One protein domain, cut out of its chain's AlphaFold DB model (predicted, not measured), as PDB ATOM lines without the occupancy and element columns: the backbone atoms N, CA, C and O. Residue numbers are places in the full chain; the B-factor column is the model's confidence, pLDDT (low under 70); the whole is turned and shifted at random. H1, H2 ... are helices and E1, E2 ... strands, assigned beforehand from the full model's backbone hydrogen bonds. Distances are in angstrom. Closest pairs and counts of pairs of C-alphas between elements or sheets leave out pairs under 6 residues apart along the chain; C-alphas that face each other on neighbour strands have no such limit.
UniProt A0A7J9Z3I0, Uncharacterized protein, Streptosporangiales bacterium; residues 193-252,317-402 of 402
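What this domain is: This is residues 193 to 252 and 317 to 402 of the 402 residues of an uncharacterized protein of Streptosporangiales bacterium (UniProt A0A7J9Z3I0). Two sheets partly face to face, their strands crossed, make a sandwich: a large, strongly twisted sheet, E1 E8 E3 E6 E5, and a small one, E2 E7 E4. Helix H2 packs on one end of the large sheet, near where E4 begins and E7 ends, and short H1 is on the opposite face of that sheet beside a long loop, residues 204 to 226. The printed part has 146 residues with two named helices and eight named strands, in the order E1 H1 E2 E3 H2 E4 E5 E6 E7 E8; both sheets are antiparallel, and the class is mixed, helices and strands. It is compact, with a radius of gyration of the C-alphas of 14.7 A and spans of 43 by 34 by 29 A.

How they stand to each other: E1, residues 195 to 197, is an edge strand and pairs with E8, residues 389 to 401, through N 196 and O 398, 2.9 A apart. E8 pairs with E3, residues 238 to 248, through N 246 and O 392, 2.8 A. E3 pairs with E6, residues 356 to 361, through N 243 and O 357, 2.8 A. E6 forms a hairpin with the other edge strand, E5, residues 347 to 352; N 350 and O 358 are 2.9 A apart. H1, residues 198 to 203, is on this sheet at a height of 5.9 A, over none of its strands; its closest C-alpha to E8 is that of Gly 198, 4.7 A from that of Ser 397. H2, residues 317 to 328, is on the opposite face at a height of 7.2 A, over E3 and slantwise to it, only just, at 32 degrees on the local plane. The closest C-alphas of H2 and E3, Ala 319 and Thr 246, are 5.6 A apart. In the second sheet, E2, residues 227 to 229, pairs with E7, residues 369 to 375, through N 227 and O 371, 2.8 A; E7 pairs with E4, residues 332 to 338, through N 335 and O 372, 2.9 A. The facing parts of the two sheets are 8.9 A centre to centre, with strands at 40 degrees. Each O i to N i+4 pair of H1 is within hydrogen-bond range, and 6 of 8 in H2.

Where its parts are: E1 begins at C-alpha 195, (-4.538, -34.837, 59.578). E3 measures 31.4 A, H2 18.0 A, E4 20.4 A, E7 19.9 A and E8 35.0 A. E8 ends at C-alpha 401, (-5.316, -42.629, 53.423).

The domain as a whole: The C-alphas of Gly 234 and Gly 388, the two farthest apart, are 43.7 A apart. Residues 253 to 316 are not printed, and C-alphas 252 and 317 are 23.1 A apart across this cut. The links H1 to E2 and E7 to E8 are long. The mean pLDDT of the printed part is 86.0; residues 193, 212 to 217, 248 to 252 and 317 are under 70.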
ATOM      1  N   GLY A 193      -7.894 -41.120  58.197       67.31
ATOM      2  CA  GLY A 193      -8.359 -39.765  57.863       67.31
ATOM      3  C   GLY A 193      -7.846 -38.645  58.781       67.31
ATOM      4  O   GLY A 193      -8.157 -37.473  58.554       67.31
ATOM      5  N   GLY A 194      -7.028 -38.973  59.782       79.38
ATOM      6  CA  GLY A 194      -6.348 -38.022  60.647       79.38
ATOM      7  C   GLY A 194      -5.394 -37.127  59.857       79.38
ATOM      8  O   GLY A 194      -4.612 -37.586  59.023       79.38
ATOM      9  N   SER A 195      -5.465 -35.823  60.124       85.69
ATOM     10  CA  SER A 195      -4.538 -34.837  59.578       85.69
ATOM     11  C   SER A 195      -3.492 -34.508  60.629       85.69
ATOM     12  O   SER A 195      -3.828 -34.060  61.722       85.69
ATOM     13  N   LEU A 196      -2.227 -34.667  60.273       87.62
ATOM     14  CA  LEU A 196      -1.105 -34.213  61.082       87.62
ATOM     15  C   LEU A 196      -0.658 -32.843  60.584       87.62
ATOM     16  O   LEU A 196      -0.555 -32.634  59.375       87.62
ATOM     17  N   ASP A 197      -0.372 -31.907  61.488       88.50
ATOM     18  CA  ASP A 197       0.302 -30.670  61.091       88.50
ATOM     19  C   ASP A 197       1.721 -30.967  60.570       88.50
ATOM     20  O   ASP A 197       2.290 -32.033  60.827       88.50
ATOM     21  N   GLY A 198       2.306 -30.033  59.819       81.88
ATOM     22  CA  GLY A 198       3.636 -30.231  59.238       81.88
ATOM     23  C   GLY A 198       4.709 -30.589  60.276       81.88
ATOM     24  O   GLY A 198       5.583 -31.406  59.999       81.88
ATOM     25  N   SER A 199       4.625 -30.036  61.491       81.38
ATOM     26  CA  SER A 199       5.602 -30.264  62.565       81.38
ATOM     27  C   SER A 199       5.510 -31.672  63.134       81.38
ATOM     28  O   SER A 199       6.537 -32.303  63.381       81.38
ATOM     29  N   ALA A 200       4.299 -32.191  63.299       83.00
ATOM     30  CA  ALA A 200       4.054 -33.576  63.651       83.00
ATOM     31  C   ALA A 200       4.520 -34.522  62.538       83.00
ATOM     32  O   ALA A 200       5.174 -35.514  62.843       83.00
ATOM     33  N   CYS A 201       4.269 -34.189  61.266       83.75
ATOM     34  CA  CYS A 201       4.728 -34.995  60.126       83.75
ATOM     35  C   CYS A 201       6.251 -35.132  60.093       83.75
ATOM     36  O   CYS A 201       6.760 -36.230  59.881       83.75
ATOM     37  N   GLU A 202       6.973 -34.032  60.319       81.56
ATOM     38  CA  GLU A 202       8.436 -34.034  60.314       81.56
ATOM     39  C   GLU A 202       9.014 -34.762  61.533       81.56
ATOM     40  O   GLU A 202       9.946 -35.547  61.385       81.56
ATOM     41  N   ARG A 203       8.407 -34.616  62.723       78.88
ATOM     42  CA  ARG A 203       8.786 -35.411  63.909       78.88
ATOM     43  C   ARG A 203       8.563 -36.912  63.724       78.88
ATOM     44  O   ARG A 203       9.328 -37.700  64.264       78.88
ATOM     45  N   LEU A 204       7.513 -37.291  63.000       79.25
ATOM     46  CA  LEU A 204       7.197 -38.686  62.686       79.25
ATOM     47  C   LEU A 204       7.962 -39.208  61.458       79.25
ATOM     48  O   LEU A 204       7.786 -40.362  61.088       79.25
ATOM     49  N   GLY A 205       8.783 -38.377  60.804       81.75
ATOM     50  CA  GLY A 205       9.549 -38.774  59.622       81.75
ATOM     51  C   GLY A 205       8.705 -39.063  58.374       81.75
ATOM     52  O   GLY A 205       9.208 -39.681  57.439       81.75
ATOM     53  N   LEU A 206       7.440 -38.622  58.338       87.50
ATOM     54  CA  LEU A 206       6.558 -38.760  57.168       87.50
ATOM     55  C   LEU A 206       6.894 -37.746  56.076       87.50
ATOM     56  O   LEU A 206       6.634 -37.977  54.896       87.50
ATOM     57  N   VAL A 207       7.440 -36.595  56.474       90.56
ATOM     58  CA  VAL A 207       7.878 -35.544  55.558       90.56
ATOM     59  C   VAL A 207       9.202 -34.949  56.032       90.56
ATOM     60  O   VAL A 207       9.366 -34.667  57.212       90.56
ATOM     61  N   GLY A 208      10.131 -34.708  55.111       88.75
ATOM     62  CA  GLY A 208      11.346 -33.931  55.330       88.75
ATOM     63  C   GLY A 208      11.304 -32.637  54.522       88.75
ATOM     64  O   GLY A 208      11.239 -32.661  53.293       88.75
ATOM     65  N   THR A 209      11.367 -31.491  55.199       86.50
ATOM     66  CA  THR A 209      11.315 -30.168  54.547       86.50
ATOM     67  C   THR A 209      12.697 -29.560  54.285       86.50
ATOM     68  O   THR A 209      12.807 -28.482  53.688       86.50
ATOM     69  N   GLY A 210      13.758 -30.253  54.710       79.94
ATOM     70  CA  GLY A 210      15.138 -29.780  54.633       79.94
ATOM     71  C   GLY A 210      15.774 -29.426  55.977       79.94
ATOM     72  O   GLY A 210      16.863 -28.857  55.991       79.94
ATOM     73  N   GLY A 211      15.125 -29.729  57.098       76.44
ATOM     74  CA  GLY A 211      15.706 -29.618  58.431       76.44
ATOM     75  C   GLY A 211      14.665 -29.251  59.477       76.44
ATOM     76  O   GLY A 211      13.739 -28.495  59.187       76.44
ATOM     77  N   LEU A 212      14.892 -29.723  60.703       65.81
ATOM     78  CA  LEU A 212      13.953 -29.629  61.808       65.81
ATOM     79  C   LEU A 212      13.480 -28.185  62.003       65.81
ATOM     80  O   LEU A 212      14.303 -27.272  62.171       65.81
ATOM     81  N   PRO A 213      12.159 -27.952  61.997       60.34
ATOM     82  CA  PRO A 213      11.613 -26.653  62.328       60.34
ATOM     83  C   PRO A 213      11.923 -26.328  63.792       60.34
ATOM     84  O   PRO A 213      12.040 -27.213  64.642       60.34
ATOM     85  N   GLY A 214      11.975 -25.035  64.116       58.78
ATOM     86  CA  GLY A 214      11.792 -24.615  65.503       58.78
ATOM     87  C   GLY A 214      10.427 -25.099  66.010       58.78
ATOM     88  O   GLY A 214       9.451 -25.116  65.251       58.78
ATOM     89  N   GLN A 215      10.362 -25.515  67.277       57.91
ATOM     90  CA  GLN A 215       9.124 -25.990  67.897       57.91
ATOM     91  C   GLN A 215       7.986 -24.958  67.749       57.91
ATOM     92  O   GLN A 215       8.211 -23.754  67.860       57.91
ATOM     93  N   GLY A 216       6.759 -25.437  67.503       59.16
ATOM     94  CA  GLY A 216       5.538 -24.617  67.568       59.16
ATOM     95  C   GLY A 216       5.119 -23.892  66.283       59.16
ATOM     96  O   GLY A 216       4.256 -23.019  66.337       59.16
ATOM     97  N   THR A 217       5.684 -24.224  65.118       62.66
ATOM     98  CA  THR A 217       5.232 -23.641  63.842       62.66
ATOM     99  C   THR A 217       4.168 -24.510  63.166       62.66
ATOM    100  O   THR A 217       4.429 -25.643  62.780       62.66
ATOM    101  N   ALA A 218       2.965 -23.958  62.971       71.50
ATOM    102  CA  ALA A 218       1.842 -24.647  62.316       71.50
ATOM    103  C   ALA A 218       2.049 -24.903  60.806       71.50
ATOM    104  O   ALA A 218       1.264 -25.603  60.178       71.50
ATOM    105  N   SER A 219       3.075 -24.302  60.198       79.94
ATOM    106  CA  SER A 219       3.453 -24.568  58.810       79.94
ATOM    107  C   SER A 219       4.961 -24.466  58.636       79.94
ATOM    108  O   SER A 219       5.559 -23.520  59.158       79.94
ATOM    109  N   ILE A 220       5.553 -25.347  57.837       84.44
ATOM    110  CA  ILE A 220       7.006 -25.471  57.705       84.44
ATOM    111  C   ILE A 220       7.442 -25.099  56.291       84.44
ATOM    112  O   ILE A 220       6.873 -25.623  55.336       84.44
ATOM    113  N   PRO A 221       8.431 -24.205  56.120       86.56
ATOM    114  CA  PRO A 221       8.924 -23.849  54.794       86.56
ATOM    115  C   PRO A 221       9.579 -25.044  54.093       86.56
ATOM    116  O   PRO A 221      10.441 -25.703  54.669       86.56
ATOM    117  N   VAL A 222       9.242 -25.254  52.822       87.75
ATOM    118  CA  VAL A 222       9.903 -26.215  51.932       87.75
ATOM    119  C   VAL A 222      11.202 -25.598  51.422       87.75
ATOM    120  O   VAL A 222      11.184 -24.646  50.640       87.75
ATOM    121  N   ARG A 223      12.349 -26.092  51.898       82.00
ATOM    122  CA  ARG A 223      13.642 -25.407  51.717       82.00
ATOM    123  C   ARG A 223      14.374 -25.780  50.430       82.00
ATOM    124  O   ARG A 223      15.129 -24.959  49.922       82.00
ATOM    125  N   ALA A 224      14.153 -26.985  49.911       83.50
ATOM    126  CA  ALA A 224      14.844 -27.497  48.725       83.50
ATOM    127  C   ALA A 224      14.055 -27.313  47.414       83.50
ATOM    128  O   ALA A 224      14.497 -27.765  46.367       83.50
ATOM    129  N   GLY A 225      12.871 -26.690  47.466       86.12
ATOM    130  CA  GLY A 225      11.931 -26.645  46.333       86.12
ATOM    131  C   GLY A 225      11.094 -27.921  46.158       86.12
ATOM    132  O   GLY A 225      10.133 -27.916  45.396       86.12
ATOM    133  N   PHE A 226      11.400 -28.975  46.913       92.19
ATOM    134  CA  PHE A 226      10.621 -30.205  47.018       92.19
ATOM    135  C   PHE A 226      10.577 -30.685  48.474       92.19
ATOM    136  O   PHE A 226      11.390 -30.283  49.313       92.19
ATOM    137  N   LEU A 227       9.600 -31.537  48.762       93.62
ATOM    138  CA  LEU A 227       9.453 -32.284  50.002       93.62
ATOM    139  C   LEU A 227      10.054 -33.672  49.825       93.62
ATOM    140  O   LEU A 227       9.814 -34.314  48.808       93.62
ATOM    141  N   LEU A 228      10.762 -34.166  50.831       94.88
ATOM    142  CA  LEU A 228      10.906 -35.604  50.993       94.88
ATOM    143  C   LEU A 228       9.617 -36.121  51.631       94.88
ATOM    144  O   LEU A 228       9.214 -35.596  52.662       94.88
ATOM    145  N   VAL A 229       8.969 -37.119  51.050       94.69
ATOM    146  CA  VAL A 229       7.748 -37.729  51.582       94.69
ATOM    147  C   VAL A 229       7.966 -39.219  51.792       94.69
ATOM    148  O   VAL A 229       8.725 -39.855  51.060       94.69
ATOM    149  N   ARG A 230       7.328 -39.781  52.816       92.06
ATOM    150  CA  ARG A 230       7.481 -41.183  53.190       92.06
ATOM    151  C   ARG A 230       6.139 -41.738  53.666       92.06
ATOM    152  O   ARG A 230       5.471 -41.076  54.466       92.06
ATOM    153  N   PRO A 231       5.738 -42.937  53.215       89.50
ATOM    154  CA  PRO A 231       4.625 -43.634  53.839       89.50
ATOM    155  C   PRO A 231       4.983 -44.029  55.287       89.50
ATOM    156  O   PRO A 231       6.165 -44.104  55.632       89.50
ATOM    157  N   PRO A 232       3.991 -44.282  56.159       84.00
ATOM    158  CA  PRO A 232       4.246 -44.865  57.473       84.00
ATOM    159  C   PRO A 232       5.036 -46.176  57.364       84.00
ATOM    160  O   PRO A 232       4.880 -46.917  56.394       84.00
ATOM    161  N   ASP A 233       5.875 -46.454  58.363       76.31
ATOM    162  CA  ASP A 233       6.832 -47.568  58.356       76.31
ATOM    163  C   ASP A 233       6.219 -48.889  57.862       76.31
ATOM    164  O   ASP A 233       5.323 -49.451  58.491       76.31
ATOM    165  N   GLY A 234       6.725 -49.376  56.723       71.69
ATOM    166  CA  GLY A 234       6.381 -50.683  56.156       71.69
ATOM    167  C   GLY A 234       4.982 -50.802  55.547       71.69
ATOM    168  O   GLY A 234       4.593 -51.907  55.178       71.69
ATOM    169  N   VAL A 235       4.216 -49.711  55.433       83.50
ATOM    170  CA  VAL A 235       2.835 -49.756  54.929       83.50
ATOM    171  C   VAL A 235       2.676 -48.823  53.743       83.50
ATOM    172  O   VAL A 235       2.679 -47.605  53.911       83.50
ATOM    173  N   ALA A 236       2.470 -49.391  52.553       88.81
ATOM    174  CA  ALA A 236       2.096 -48.603  51.387       88.81
ATOM    175  C   ALA A 236       0.812 -47.816  51.685       88.81
ATOM    176  O   ALA A 236      -0.173 -48.383  52.158       88.81
ATOM    177  N   ALA A 237       0.829 -46.508  51.443       89.88
ATOM    178  CA  ALA A 237      -0.283 -45.640  51.810       89.88
ATOM    179  C   ALA A 237      -0.492 -44.539  50.781       89.88
ATOM    180  O   ALA A 237       0.465 -43.994  50.225       89.88
ATOM    181  N   THR A 238      -1.750 -44.178  50.561       92.69
ATOM    182  CA  THR A 238      -2.085 -42.992  49.782       92.69
ATOM    183  C   THR A 238      -1.921 -41.768  50.678       92.69
ATOM    184  O   THR A 238      -2.393 -41.738  51.813       92.69
ATOM    185  N   LEU A 239      -1.221 -40.746  50.198       93.62
ATOM    186  CA  LEU A 239      -0.892 -39.559  50.983       93.62
ATOM    187  C   LEU A 239      -1.485 -38.313  50.332       93.62
ATOM    188  O   LEU A 239      -1.550 -38.208  49.107       93.62
ATOM    189  N   SER A 240      -1.898 -37.365  51.169       95.00
ATOM    190  CA  SER A 240      -2.298 -36.031  50.734       95.00
ATOM    191  C   SER A 240      -1.572 -34.970  51.548       95.00
ATOM    192  O   SER A 240      -1.495 -35.055  52.775       95.00
ATOM    193  N   TRP A 241      -1.050 -33.949  50.879       95.88
ATOM    194  CA  TRP A 241      -0.302 -32.856  51.485       95.88
ATOM    195  C   TRP A 241      -1.003 -31.538  51.215       95.88
ATOM    196  O   TRP A 241      -1.337 -31.220  50.078       95.88
ATOM    197  N   THR A 242      -1.196 -30.738  52.258       95.88
ATOM    198  CA  THR A 242      -1.704 -29.372  52.121       95.88
ATOM    199  C   THR A 242      -0.543 -28.390  52.176       95.88
ATOM    200  O   THR A 242       0.181 -28.318  53.172       95.88
ATOM    201  N   LEU A 243      -0.387 -27.608  51.114       94.81
ATOM    202  CA  LEU A 243       0.661 -26.616  50.926       94.81
ATOM    203  C   LEU A 243       0.065 -25.209  50.888       94.81
ATOM    204  O   LEU A 243      -1.052 -24.986  50.423       94.81
ATOM    205  N   ARG A 244       0.827 -24.233  51.375       92.75
ATOM    206  CA  ARG A 244       0.489 -22.810  51.301       92.75
ATOM    207  C   ARG A 244       1.607 -22.055  50.601       92.75
ATOM    208  O   ARG A 244       2.756 -22.150  51.031       92.75
ATOM    209  N   ALA A 245       1.260 -21.279  49.579       89.88
ATOM    210  CA  ALA A 245       2.204 -20.363  48.960       89.88
ATOM    211  C   ALA A 245       2.478 -19.160  49.861       89.88
ATOM    212  O   ALA A 245       1.583 -18.615  50.512       89.88
ATOM    213  N   THR A 246       3.724 -18.714  49.862       85.94
ATOM    214  CA  THR A 246       4.156 -17.451  50.444       85.94
ATOM    215  C   THR A 246       5.081 -16.750  49.455       85.94
ATOM    216  O   THR A 246       5.788 -17.399  48.684       85.94
ATOM    217  N   SER A 247       5.075 -15.420  49.450       79.81
ATOM    218  CA  SER A 247       6.128 -14.633  48.814       79.81
ATOM    219  C   SER A 247       7.120 -14.203  49.893       79.81
ATOM    220  O   SER A 247       6.734 -13.732  50.968       79.81
ATOM    221  N   ALA A 248       8.409 -14.402  49.638       69.19
ATOM    222  CA  ALA A 248       9.462 -13.807  50.450       69.19
ATOM    223  C   ALA A 248      10.277 -12.854  49.578       69.19
ATOM    224  O   ALA A 248      10.610 -13.174  48.434       69.19
ATOM    225  N   GLY A 249      10.592 -11.678  50.122       59.06
ATOM    226  CA  GLY A 249      11.537 -10.761  49.495       59.06
ATOM    227  C   GLY A 249      12.887 -11.451  49.291       59.06
ATOM    228  O   GLY A 249      13.295 -12.282  50.102       59.06
ATOM    229  N   GLU A 250      13.562 -11.133  48.190       49.47
ATOM    230  CA  GLU A 250      14.831 -11.758  47.824       49.47
ATOM    231  C   GLU A 250      15.906 -11.447  48.877       49.47
ATOM    232  O   GLU A 250      16.424 -10.332  48.948       49.47
ATOM    233  N   SER A 251      16.255 -12.429  49.715       45.00
ATOM    234  CA  SER A 251      17.479 -12.328  50.504       45.00
ATOM    235  C   SER A 251      18.652 -12.642  49.589       45.00
ATOM    236  O   SER A 251      18.754 -13.733  49.025       45.00
ATOM    237  N   ARG A 252      19.554 -11.673  49.433       40.81
ATOM    238  CA  ARG A 252      20.823 -11.893  48.740       40.81
ATOM    239  C   ARG A 252      21.613 -12.964  49.510       40.81
ATOM    240  O   ARG A 252      21.628 -12.887  50.740       40.81
ATOM    241  N   GLY A 317      -0.890 -10.891  51.141       62.06
ATOM    242  CA  GLY A 317      -2.235 -11.108  50.597       62.06
ATOM    243  C   GLY A 317      -2.285 -11.675  49.176       62.06
ATOM    244  O   GLY A 317      -3.259 -12.337  48.834       62.06
ATOM    245  N   LEU A 318      -1.253 -11.455  48.352       72.12
ATOM    246  CA  LEU A 318      -1.318 -11.799  46.925       72.12
ATOM    247  C   LEU A 318      -1.049 -13.280  46.648       72.12
ATOM    248  O   LEU A 318      -1.702 -13.864  45.788       72.12
ATOM    249  N   ALA A 319      -0.122 -13.906  47.378       76.94
ATOM    250  CA  ALA A 319       0.248 -15.299  47.119       76.94
ATOM    251  C   ALA A 319      -0.932 -16.290  47.268       76.94
ATOM    252  O   ALA A 319      -1.089 -17.124  46.378       76.94
ATOM    253  N   PRO A 320      -1.795 -16.200  48.306       76.38
ATOM    254  CA  PRO A 320      -2.968 -17.071  48.419       76.38
ATOM    255  C   PRO A 320      -3.994 -16.858  47.296       76.38
ATOM    256  O   PRO A 320      -4.458 -17.835  46.722       76.38
ATOM    257  N   LEU A 321      -4.299 -15.602  46.942       78.62
ATOM    258  CA  LEU A 321      -5.246 -15.280  45.862       78.62
ATOM    259  C   LEU A 321      -4.744 -15.771  44.499       78.62
ATOM    260  O   LEU A 321      -5.517 -16.227  43.662       78.62
ATOM    261  N   MET A 322      -3.432 -15.706  44.283       83.75
ATOM    262  CA  MET A 322      -2.813 -16.181  43.055       83.75
ATOM    263  C   MET A 322      -2.799 -17.714  42.967       83.75
ATOM    264  O   MET A 322      -2.870 -18.242  41.865       83.75
ATOM    265  N   CYS A 323      -2.730 -18.449  44.084       85.44
ATOM    266  CA  CYS A 323      -2.841 -19.913  44.048       85.44
ATOM    267  C   CYS A 323      -4.162 -20.373  43.438       85.44
ATOM    268  O   CYS A 323      -4.149 -21.286  42.616       85.44
ATOM    269  N   ASP A 324      -5.267 -19.731  43.817       86.69
ATOM    270  CA  ASP A 324      -6.594 -20.075  43.309       86.69
ATOM    271  C   ASP A 324      -6.681 -19.806  41.796       86.69
ATOM    272  O   ASP A 324      -7.164 -20.654  41.048       86.69
ATOM    273  N   ASP A 325      -6.127 -18.682  41.321       88.81
ATOM    274  CA  ASP A 325      -6.047 -18.360  39.886       88.81
ATOM    275  C   ASP A 325      -5.139 -19.334  39.114       88.81
ATOM    276  O   ASP A 325      -5.525 -19.847  38.063       88.81
ATOM    277  N   LEU A 326      -3.950 -19.648  39.639       90.25
ATOM    278  CA  LEU A 326      -3.040 -20.612  39.014       90.25
ATOM    279  C   LEU A 326      -3.667 -22.002  38.931       90.25
ATOM    280  O   LEU A 326      -3.496 -22.688  37.927       90.25
ATOM    281  N   LEU A 327      -4.394 -22.417  39.967       91.81
ATOM    282  CA  LEU A 327      -5.101 -23.685  39.966       91.81
ATOM    283  C   LEU A 327      -6.251 -23.682  38.953       91.81
ATOM    284  O   LEU A 327      -6.341 -24.606  38.149       91.81
ATOM    285  N   ALA A 328      -7.085 -22.635  38.942       90.62
ATOM    286  CA  ALA A 328      -8.204 -22.500  38.008       90.62
ATOM    287  C   ALA A 328      -7.751 -22.518  36.538       90.62
ATOM    288  O   ALA A 328      -8.478 -22.989  35.666       90.62
ATOM    289  N   ARG A 329      -6.529 -22.047  36.265       92.50
ATOM    290  CA  ARG A 329      -5.905 -22.065  34.933       92.50
ATOM    291  C   ARG A 329      -5.100 -23.334  34.632       92.50
ATOM    292  O   ARG A 329      -4.489 -23.406  33.569       92.50
ATOM    293  N   GLY A 330      -5.035 -24.303  35.549       92.75
ATOM    294  CA  GLY A 330      -4.240 -25.524  35.374       92.75
ATOM    295  C   GLY A 330      -2.727 -25.278  35.310       92.75
ATOM    296  O   GLY A 330      -1.990 -26.034  34.684       92.75
ATOM    297  N   LEU A 331      -2.247 -24.198  35.931       94.75
ATOM    298  CA  LEU A 331      -0.839 -23.786  35.923       94.75
ATOM    299  C   LEU A 331      -0.040 -24.320  37.120       94.75
ATOM    300  O   LEU A 331       1.170 -24.089  37.200       94.75
ATOM    301  N   LEU A 332      -0.690 -25.025  38.049       95.62
ATOM    302  CA  LEU A 332      -0.030 -25.764  39.123       95.62
ATOM    303  C   LEU A 332       0.102 -27.233  38.741       95.62
ATOM    304  O   LEU A 332      -0.870 -27.870  38.353       95.62
ATOM    305  N   THR A 333       1.304 -27.782  38.899       95.25
ATOM    306  CA  THR A 333       1.558 -29.208  38.670       95.25
ATOM    307  C   THR A 333       2.386 -29.786  39.805       95.25
ATOM    308  O   THR A 333       3.361 -29.172  40.255       95.25
ATOM    309  N   ALA A 334       1.994 -30.968  40.271       96.38
ATOM    310  CA  ALA A 334       2.758 -31.756  41.220       96.38
ATOM    311  C   ALA A 334       3.517 -32.858  40.481       96.38
ATOM    312  O   ALA A 334       2.993 -33.469  39.553       96.38
ATOM    313  N   ARG A 335       4.760 -33.104  40.891       96.00
ATOM    314  CA  ARG A 335       5.590 -34.194  40.373       96.00
ATOM    315  C   ARG A 335       6.147 -34.973  41.545       96.00
ATOM    316  O   ARG A 335       6.656 -34.371  42.491       96.00
ATOM    317  N   LEU A 336       6.073 -36.290  41.453       96.75
ATOM    318  CA  LEU A 336       6.614 -37.208  42.440       96.75
ATOM    319  C   LEU A 336       7.708 -38.058  41.790       96.75
ATOM    320  O   LEU A 336       7.621 -38.365  40.602       96.75
ATOM    321  N   ALA A 337       8.738 -38.413  42.548       96.69
ATOM    322  CA  ALA A 337       9.752 -39.372  42.126       96.69
ATOM    323  C   ALA A 337      10.153 -40.271  43.307       96.69
ATOM    324  O   ALA A 337      10.755 -39.770  44.264       96.69
ATOM    325  N   PRO A 338       9.804 -41.568  43.275       95.75
ATOM    326  CA  PRO A 338      10.312 -42.562  44.212       95.75
ATOM    327  C   PRO A 338      11.841 -42.611  44.226       95.75
ATOM    328  O   PRO A 338      12.488 -42.463  43.191       95.75
ATOM    329  N   LEU A 339      12.430 -42.809  45.408       94.25
ATOM    330  CA  LEU A 339      13.893 -42.852  45.551       94.25
ATOM    331  C   LEU A 339      14.516 -44.163  45.060       94.25
ATOM    332  O   LEU A 339      15.721 -44.218  44.842       94.25
ATOM    333  N   ASP A 340      13.712 -45.212  44.917       91.25
ATOM    334  CA  ASP A 340      14.119 -46.510  44.374       91.25
ATOM    335  C   ASP A 340      14.050 -46.562  42.836       91.25
ATOM    336  O   ASP A 340      14.372 -47.589  42.244       91.25
ATOM    337  N   GLY A 341      13.643 -45.464  42.186       91.44
ATOM    338  CA  GLY A 341      13.473 -45.388  40.735       91.44
ATOM    339  C   GLY A 341      12.213 -46.087  40.213       91.44
ATOM    340  O   GLY A 341      12.061 -46.215  38.998       91.44
ATOM    341  N   SER A 342      11.313 -46.537  41.096       92.00
ATOM    342  CA  SER A 342      10.021 -47.096  40.687       92.00
ATOM    343  C   SER A 342       9.138 -46.057  39.983       92.00
ATOM    344  O   SER A 342       9.351 -44.844  40.082       92.00
ATOM    345  N   GLU A 343       8.141 -46.539  39.234       92.69
ATOM    346  CA  GLU A 343       7.212 -45.671  38.508       92.69
ATOM    347  C   GLU A 343       6.454 -44.758  39.492       92.69
ATOM    348  O   GLU A 343       5.811 -45.251  40.426       92.69
ATOM    349  N   PRO A 344       6.525 -43.424  39.323       91.69
ATOM    350  CA  PRO A 344       5.875 -42.507  40.242       91.69
ATOM    351  C   PRO A 344       4.351 -42.602  40.108       91.69
ATOM    352  O   PRO A 344       3.837 -42.534  38.992       91.69
ATOM    353  N   PRO A 345       3.594 -42.688  41.214       91.69
ATOM    354  CA  PRO A 345       2.153 -42.538  41.138       91.69
ATOM    355  C   PRO A 345       1.777 -41.112  40.716       91.69
ATOM    356  O   PRO A 345       2.414 -40.134  41.127       91.69
ATOM    357  N   ASP A 346       0.704 -41.000  39.933       94.19
ATOM    358  CA  ASP A 346       0.144 -39.707  39.550       94.19
ATOM    359  C   ASP A 346      -0.248 -38.893  40.787       94.19
ATOM    360  O   ASP A 346      -0.651 -39.431  41.825       94.19
ATOM    361  N   CYS A 347      -0.114 -37.574  40.673       96.25
ATOM    362  CA  CYS A 347      -0.454 -36.632  41.730       96.25
ATOM    363  C   CYS A 347      -1.520 -35.662  41.234       96.25
ATOM    364  O   CYS A 347      -1.309 -34.941  40.259       96.25
ATOM    365  N   GLU A 348      -2.634 -35.595  41.949       96.75
ATOM    366  CA  GLU A 348      -3.693 -34.627  41.695       96.75
ATOM    367  C   GLU A 348      -3.465 -33.370  42.526       96.75
ATOM    368  O   GLU A 348      -3.155 -33.443  43.718       96.75
ATOM    369  N   VAL A 349      -3.630 -32.208  41.896       97.19
ATOM    370  CA  VAL A 349      -3.529 -30.901  42.547       97.19
ATOM    371  C   VAL A 349      -4.920 -30.285  42.608       97.19
ATOM    372  O   VAL A 349      -5.575 -30.138  41.579       97.19
ATOM    373  N   SER A 350      -5.378 -29.912  43.800       96.31
ATOM    374  CA  SER A 350      -6.717 -29.356  44.013       96.31
ATOM    375  C   SER A 350      -6.725 -28.209  45.024       96.31
ATOM    376  O   SER A 350      -5.748 -27.964  45.740       96.31
ATOM    377  N   ALA A 351      -7.827 -27.460  45.057       93.75
ATOM    378  CA  ALA A 351      -7.989 -26.334  45.967       93.75
ATOM    379  C   ALA A 351      -8.205 -26.846  47.391       93.75
ATOM    380  O   ALA A 351      -8.946 -27.803  47.618       93.75
ATOM    381  N   ALA A 352      -7.611 -26.163  48.363       92.81
ATOM    382  CA  ALA A 352      -7.872 -26.377  49.776       92.81
ATOM    383  C   ALA A 352      -8.262 -25.052  50.459       92.81
ATOM    384  O   ALA A 352      -7.829 -23.978  50.030       92.81
ATOM    385  N   PRO A 353      -9.058 -25.092  51.548       88.12
ATOM    386  CA  PRO A 353      -9.558 -23.884  52.196       88.12
ATOM    387  C   PRO A 353      -8.456 -22.894  52.599       88.12
ATOM    388  O   PRO A 353      -7.424 -23.275  53.160       88.12
ATOM    389  N   GLY A 354      -8.721 -21.603  52.375       85.12
ATOM    390  CA  GLY A 354      -7.843 -20.503  52.779       85.12
ATOM    391  C   GLY A 354      -6.650 -20.263  51.847       85.12
ATOM    392  O   GLY A 354      -5.552 -20.009  52.349       85.12
ATOM    393  N   GLY A 355      -6.854 -20.373  50.526       84.19
ATOM    394  CA  GLY A 355      -5.822 -20.158  49.500       84.19
ATOM    395  C   GLY A 355      -4.680 -21.172  49.593       84.19
ATOM    396  O   GLY A 355      -3.498 -20.824  49.501       84.19
ATOM    397  N   ARG A 356      -5.032 -22.424  49.905       93.12
ATOM    398  CA  ARG A 356      -4.105 -23.550  50.038       93.12
ATOM    399  C   ARG A 356      -4.281 -24.490  48.856       93.12
ATOM    400  O   ARG A 356      -5.317 -24.507  48.204       93.12
ATOM    401  N   VAL A 357      -3.271 -25.313  48.633       95.38
ATOM    402  CA  VAL A 357      -3.257 -26.317  47.572       95.38
ATOM    403  C   VAL A 357      -3.125 -27.684  48.222       95.38
ATOM    404  O   VAL A 357      -2.231 -27.886  49.043       95.38
ATOM    405  N   ALA A 358      -4.018 -28.608  47.890       96.75
ATOM    406  CA  ALA A 358      -3.876 -30.012  48.234       96.75
ATOM    407  C   ALA A 358      -3.186 -30.746  47.082       96.75
ATOM    408  O   ALA A 358      -3.498 -30.519  45.916       96.75
ATOM    409  N   VAL A 359      -2.245 -31.620  47.420       97.31
ATOM    410  CA  VAL A 359      -1.617 -32.555  46.490       97.31
ATOM    411  C   VAL A 359      -1.903 -33.955  46.995       97.31
ATOM    412  O   VAL A 359      -1.579 -34.240  48.144       97.31
ATOM    413  N   THR A 360      -2.500 -34.815  46.178       96.81
ATOM    414  CA  THR A 360      -2.897 -36.172  46.584       96.81
ATOM    415  C   THR A 360      -2.337 -37.195  45.612       96.81
ATOM    416  O   THR A 360      -2.469 -37.030  44.403       96.81
ATOM    417  N   CYS A 361      -1.714 -38.254  46.126       95.19
ATOM    418  CA  CYS A 361      -1.306 -39.383  45.293       95.19
ATOM    419  C   CYS A 361      -2.525 -40.198  44.857       95.19
ATOM    420  O   CYS A 361      -3.355 -40.561  45.684       95.19
ATOM    421  N   ALA A 362      -2.602 -40.546  43.574       93.38
ATOM    422  CA  ALA A 362      -3.669 -41.393  43.045       93.38
ATOM    423  C   ALA A 362      -3.526 -42.866  43.472       93.38
ATOM    424  O   ALA A 362      -4.508 -43.603  43.520       93.38
ATOM    425  N   LYS A 363      -2.300 -43.307  43.784       93.94
ATOM    426  CA  LYS A 363      -1.990 -44.676  44.215       93.94
ATOM    427  C   LYS A 363      -1.168 -44.678  45.509       93.94
ATOM    428  O   LYS A 363      -0.472 -43.694  45.782       93.94
ATOM    429  N   PRO A 364      -1.198 -45.785  46.274       93.94
ATOM    430  CA  PRO A 364      -0.367 -45.937  47.455       93.94
ATOM    431  C   PRO A 364       1.119 -45.809  47.124       93.94
ATOM    432  O   PRO A 364       1.621 -46.425  46.185       93.94
ATOM    433  N   LEU A 365       1.827 -45.027  47.931       92.81
ATOM    434  CA  LEU A 365       3.270 -44.900  47.855       92.81
ATOM    435  C   LEU A 365       3.913 -46.020  48.681       92.81
ATOM    436  O   LEU A 365       3.643 -46.125  49.876       92.81
ATOM    437  N   ALA A 366       4.756 -46.848  48.059       91.69
ATOM    438  CA  ALA A 366       5.388 -48.002  48.709       91.69
ATOM    439  C   ALA A 366       6.681 -47.663  49.476       91.69
ATOM    440  O   ALA A 366       7.082 -48.407  50.368       91.69
ATOM    441  N   GLY A 367       7.325 -46.536  49.160       92.12
ATOM    442  CA  GLY A 367       8.620 -46.150  49.720       92.12
ATOM    443  C   GLY A 367       8.831 -44.635  49.757       92.12
ATOM    444  O   GLY A 367       7.934 -43.870  49.411       92.12
ATOM    445  N   PRO A 368       9.996 -44.155  50.215       94.12
ATOM    446  CA  PRO A 368      10.291 -42.727  50.218       94.12
ATOM    447  C   PRO A 368      10.325 -42.156  48.790       94.12
ATOM    448  O   PRO A 368      10.782 -42.813  47.855       94.12
ATOM    449  N   ALA A 369       9.884 -40.909  48.633       95.88
ATOM    450  CA  ALA A 369       9.856 -40.193  47.359       95.88
ATOM    451  C   ALA A 369      10.109 -38.693  47.547       95.88
ATOM    452  O   ALA A 369       9.929 -38.152  48.637       95.88
ATOM    453  N   VAL A 370      10.482 -37.991  46.479       96.69
ATOM    454  CA  VAL A 370      10.498 -36.522  46.452       96.69
ATOM    455  C   VAL A 370       9.264 -35.978  45.746       96.69
ATOM    456  O   VAL A 370       8.918 -36.435  44.661       96.69
ATOM    457  N   LEU A 371       8.621 -34.981  46.351       97.00
ATOM    458  CA  LEU A 371       7.441 -34.294  45.835       97.00
ATOM    459  C   LEU A 371       7.760 -32.822  45.557       97.00
ATOM    460  O   LEU A 371       8.055 -32.065  46.482       97.00
ATOM    461  N   ALA A 372       7.635 -32.387  44.306       95.44
ATOM    462  CA  ALA A 372       7.713 -30.979  43.925       95.44
ATOM    463  C   ALA A 372       6.343 -30.445  43.508       95.44
ATOM    464  O   ALA A 372       5.644 -31.066  42.711       95.44
ATOM    465  N   LEU A 373       5.999 -29.251  43.995       95.25
ATOM    466  CA  LEU A 373       4.875 -28.462  43.496       95.25
ATOM    467  C   LEU A 373       5.430 -27.278  42.705       95.25
ATOM    468  O   LEU A 373       6.128 -26.419  43.251       95.25
ATOM    469  N   THR A 374       5.124 -27.234  41.413       92.44
ATOM    470  CA  THR A 374       5.616 -26.196  40.504       92.44
ATOM    471  C   THR A 374       4.466 -25.355  39.977       92.44
ATOM    472  O   THR A 374       3.404 -25.873  39.634       92.44
ATOM    473  N   ALA A 375       4.690 -24.045  39.921       92.25
ATOM    474  CA  ALA A 375       3.807 -23.099  39.261       92.25
ATOM    475  C   ALA A 375       4.401 -22.717  37.905       92.25
ATOM    476  O   ALA A 375       5.624 -22.583  37.777       92.25
ATOM    477  N   ARG A 376       3.551 -22.525  36.898       92.69
ATOM    478  CA  ARG A 376       3.954 -22.114  35.551       92.69
ATOM    479  C   ARG A 376       3.322 -20.778  35.175       92.69
ATOM    480  O   ARG A 376       2.260 -20.411  35.664       92.69
ATOM    481  N   THR A 377       3.991 -20.035  34.303       90.75
ATOM    482  CA  THR A 377       3.407 -18.883  33.614       90.75
ATOM    483  C   THR A 377       2.464 -19.370  32.512       90.75
ATOM    484  O   THR A 377       2.560 -20.511  32.063       90.75
ATOM    485  N   ALA A 378       1.600 -18.488  32.002       86.25
ATOM    486  CA  ALA A 378       0.760 -18.792  30.837       86.25
ATOM    487  C   ALA A 378       1.578 -19.179  29.586       86.25
ATOM    488  O   ALA A 378       1.107 -19.924  28.737       86.25
ATOM    489  N   THR A 379       2.828 -18.715  29.496       88.81
ATOM    490  CA  THR A 379       3.784 -19.086  28.439       88.81
ATOM    491  C   THR A 379       4.481 -20.430  28.685       88.81
ATOM    492  O   THR A 379       5.350 -20.823  27.913       88.81
ATOM    493  N   GLY A 380       4.142 -21.138  29.768       86.38
ATOM    494  CA  GLY A 380       4.676 -22.457  30.104       86.38
ATOM    495  C   GLY A 380       6.022 -22.456  30.838       86.38
ATOM    496  O   GLY A 380       6.502 -23.533  31.203       86.38
ATOM    497  N   GLY A 381       6.625 -21.292  31.093       87.12
ATOM    498  CA  GLY A 381       7.856 -21.165  31.881       87.12
ATOM    499  C   GLY A 381       7.614 -21.340  33.388       87.12
ATOM    500  O   GLY A 381       6.477 -21.220  33.839       87.12
ATOM    501  N   PRO A 382       8.647 -21.625  34.202       87.75
ATOM    502  CA  PRO A 382       8.492 -21.742  35.651       87.75
ATOM    503  C   PRO A 382       8.187 -20.378  36.292       87.75
ATOM    504  O   PRO A 382       8.936 -19.414  36.125       87.75
ATOM    505  N   LEU A 383       7.113 -20.302  37.077       87.38
ATOM    506  CA  LEU A 383       6.770 -19.126  37.871       87.38
ATOM    507  C   LEU A 383       7.502 -19.189  39.216       87.38
ATOM    508  O   LEU A 383       7.071 -19.850  40.157       87.38
ATOM    509  N   THR A 384       8.628 -18.488  39.304       84.62
ATOM    510  CA  THR A 384       9.467 -18.452  40.515       84.62
ATOM    511  C   THR A 384       9.283 -17.185  41.346       84.62
ATOM    512  O   THR A 384       9.818 -17.106  42.454       84.62
ATOM    513  N   ARG A 385       8.545 -16.186  40.839       83.12
ATOM    514  CA  ARG A 385       8.377 -14.872  41.476       83.12
ATOM    515  C   ARG A 385       6.941 -14.358  41.416       83.12
ATOM    516  O   ARG A 385       6.250 -14.576  40.429       83.12
ATOM    517  N   VAL A 386       6.529 -13.651  42.469       79.81
ATOM    518  CA  VAL A 386       5.193 -13.062  42.667       79.81
ATOM    519  C   VAL A 386       5.342 -11.774  43.468       79.81
ATOM    520  O   VAL A 386       6.008 -11.784  44.501       79.81
ATOM    521  N   GLY A 387       4.758 -10.666  43.000       75.00
ATOM    522  CA  GLY A 387       4.828  -9.379  43.713       75.00
ATOM    523  C   GLY A 387       6.253  -8.828  43.892       75.00
ATOM    524  O   GLY A 387       6.500  -8.016  44.768       75.00
ATOM    525  N   GLY A 388       7.223  -9.292  43.092       76.19
ATOM    526  CA  GLY A 388       8.649  -8.971  43.264       76.19
ATOM    527  C   GLY A 388       9.397  -9.879  44.252       76.19
ATOM    528  O   GLY A 388      10.627  -9.862  44.274       76.19
ATOM    529  N   GLY A 389       8.694 -10.722  45.014       79.38
ATOM    530  CA  GLY A 389       9.276 -11.764  45.865       79.38
ATOM    531  C   GLY A 389       9.430 -13.106  45.149       79.38
ATOM    532  O   GLY A 389       8.834 -13.330  44.097       79.38
ATOM    533  N   ARG A 390      10.216 -14.028  45.718       83.31
ATOM    534  CA  ARG A 390      10.246 -15.431  45.270       83.31
ATOM    535  C   ARG A 390       9.048 -16.187  45.833       83.31
ATOM    536  O   ARG A 390       8.669 -15.980  46.987       83.31
ATOM    537  N   LEU A 391       8.469 -17.059  45.013       86.06
ATOM    538  CA  LEU A 391       7.418 -17.980  45.429       86.06
ATOM    539  C   LEU A 391       8.033 -19.094  46.281       86.06
ATOM    540  O   LEU A 391       8.964 -19.777  45.854       86.06
ATOM    541  N   HIS A 392       7.490 -19.288  47.477       87.94
ATOM    542  CA  HIS A 392       7.867 -20.349  48.397       87.94
ATOM    543  C   HIS A 392       6.643 -21.151  48.809       87.94
ATOM    544  O   HIS A 392       5.530 -20.634  48.884       87.94
ATOM    545  N   TRP A 393       6.866 -22.418  49.135       91.06
ATOM    546  CA  TRP A 393       5.832 -23.299  49.655       91.06
ATOM    547  C   TRP A 393       6.069 -23.573  51.131       91.06
ATOM    548  O   TRP A 393       7.206 -23.720  51.581       91.06
ATOM    549  N   HIS A 394       4.984 -23.656  51.889       91.56
ATOM    550  CA  HIS A 394       4.985 -24.134  53.260       91.56
ATOM    551  C   HIS A 394       4.082 -25.357  53.374       91.56
ATOM    552  O   HIS A 394       2.913 -25.286  52.999       91.56
ATOM    553  N   LEU A 395       4.597 -26.443  53.944       92.69
ATOM    554  CA  LEU A 395       3.795 -27.588  54.355       92.69
ATOM    555  C   LEU A 395       2.916 -27.186  55.537       92.69
ATOM    556  O   LEU A 395       3.427 -26.737  56.561       92.69
ATOM    557  N   VAL A 396       1.606 -27.348  55.394       92.06
ATOM    558  CA  VAL A 396       0.622 -27.089  56.450       92.06
ATOM    559  C   VAL A 396       0.265 -28.386  57.163       92.06
ATOM    560  O   VAL A 396       0.318 -28.447  58.389       92.06
ATOM    561  N   SER A 397      -0.071 -29.428  56.406       92.69
ATOM    562  CA  SER A 397      -0.468 -30.716  56.967       92.69
ATOM    563  C   SER A 397      -0.273 -31.869  55.987       92.69
ATOM    564  O   SER A 397      -0.208 -31.654  54.776       92.69
ATOM    565  N   THR A 398      -0.227 -33.087  56.527       92.38
ATOM    566  CA  THR A 398      -0.270 -34.343  55.767       92.38
ATOM    567  C   THR A 398      -1.418 -35.205  56.277       92.38
ATOM    568  O   THR A 398      -1.665 -35.269  57.484       92.38
ATOM    569  N   LYS A 399      -2.112 -35.874  55.361       92.75
ATOM    570  CA  LYS A 399      -3.134 -36.882  55.635       92.75
ATOM    571  C   LYS A 399      -2.688 -38.219  55.062       92.75
ATOM    572  O   LYS A 399      -2.131 -38.270  53.967       92.75
ATOM    573  N   VAL A 400      -2.958 -39.284  55.810       89.75
ATOM    574  CA  VAL A 400      -2.698 -40.664  55.393       89.75
ATOM    575  C   VAL A 400      -4.036 -41.344  55.118       89.75
ATOM    576  O   VAL A 400      -4.909 -41.396  55.986       89.75
ATOM    577  N   HIS A 401      -4.183 -41.855  53.904       87.38
ATOM    578  CA  HIS A 401      -5.316 -42.629  53.423       87.38
ATOM    579  C   HIS A 401      -4.857 -44.090  53.317       87.38
ATOM    580  O   HIS A 401      -3.834 -44.376  52.691       87.38
ATOM    581  N   ARG A 402      -5.570 -44.991  53.990       70.62
ATOM    582  CA  ARG A 402      -5.346 -46.437  53.904       70.62
ATOM    583  C   ARG A 402      -6.322 -47.054  52.928       70.62
ATOM    584  O   ARG A 402      -7.490 -46.593  52.956       70.62
TER     585      ARG A 402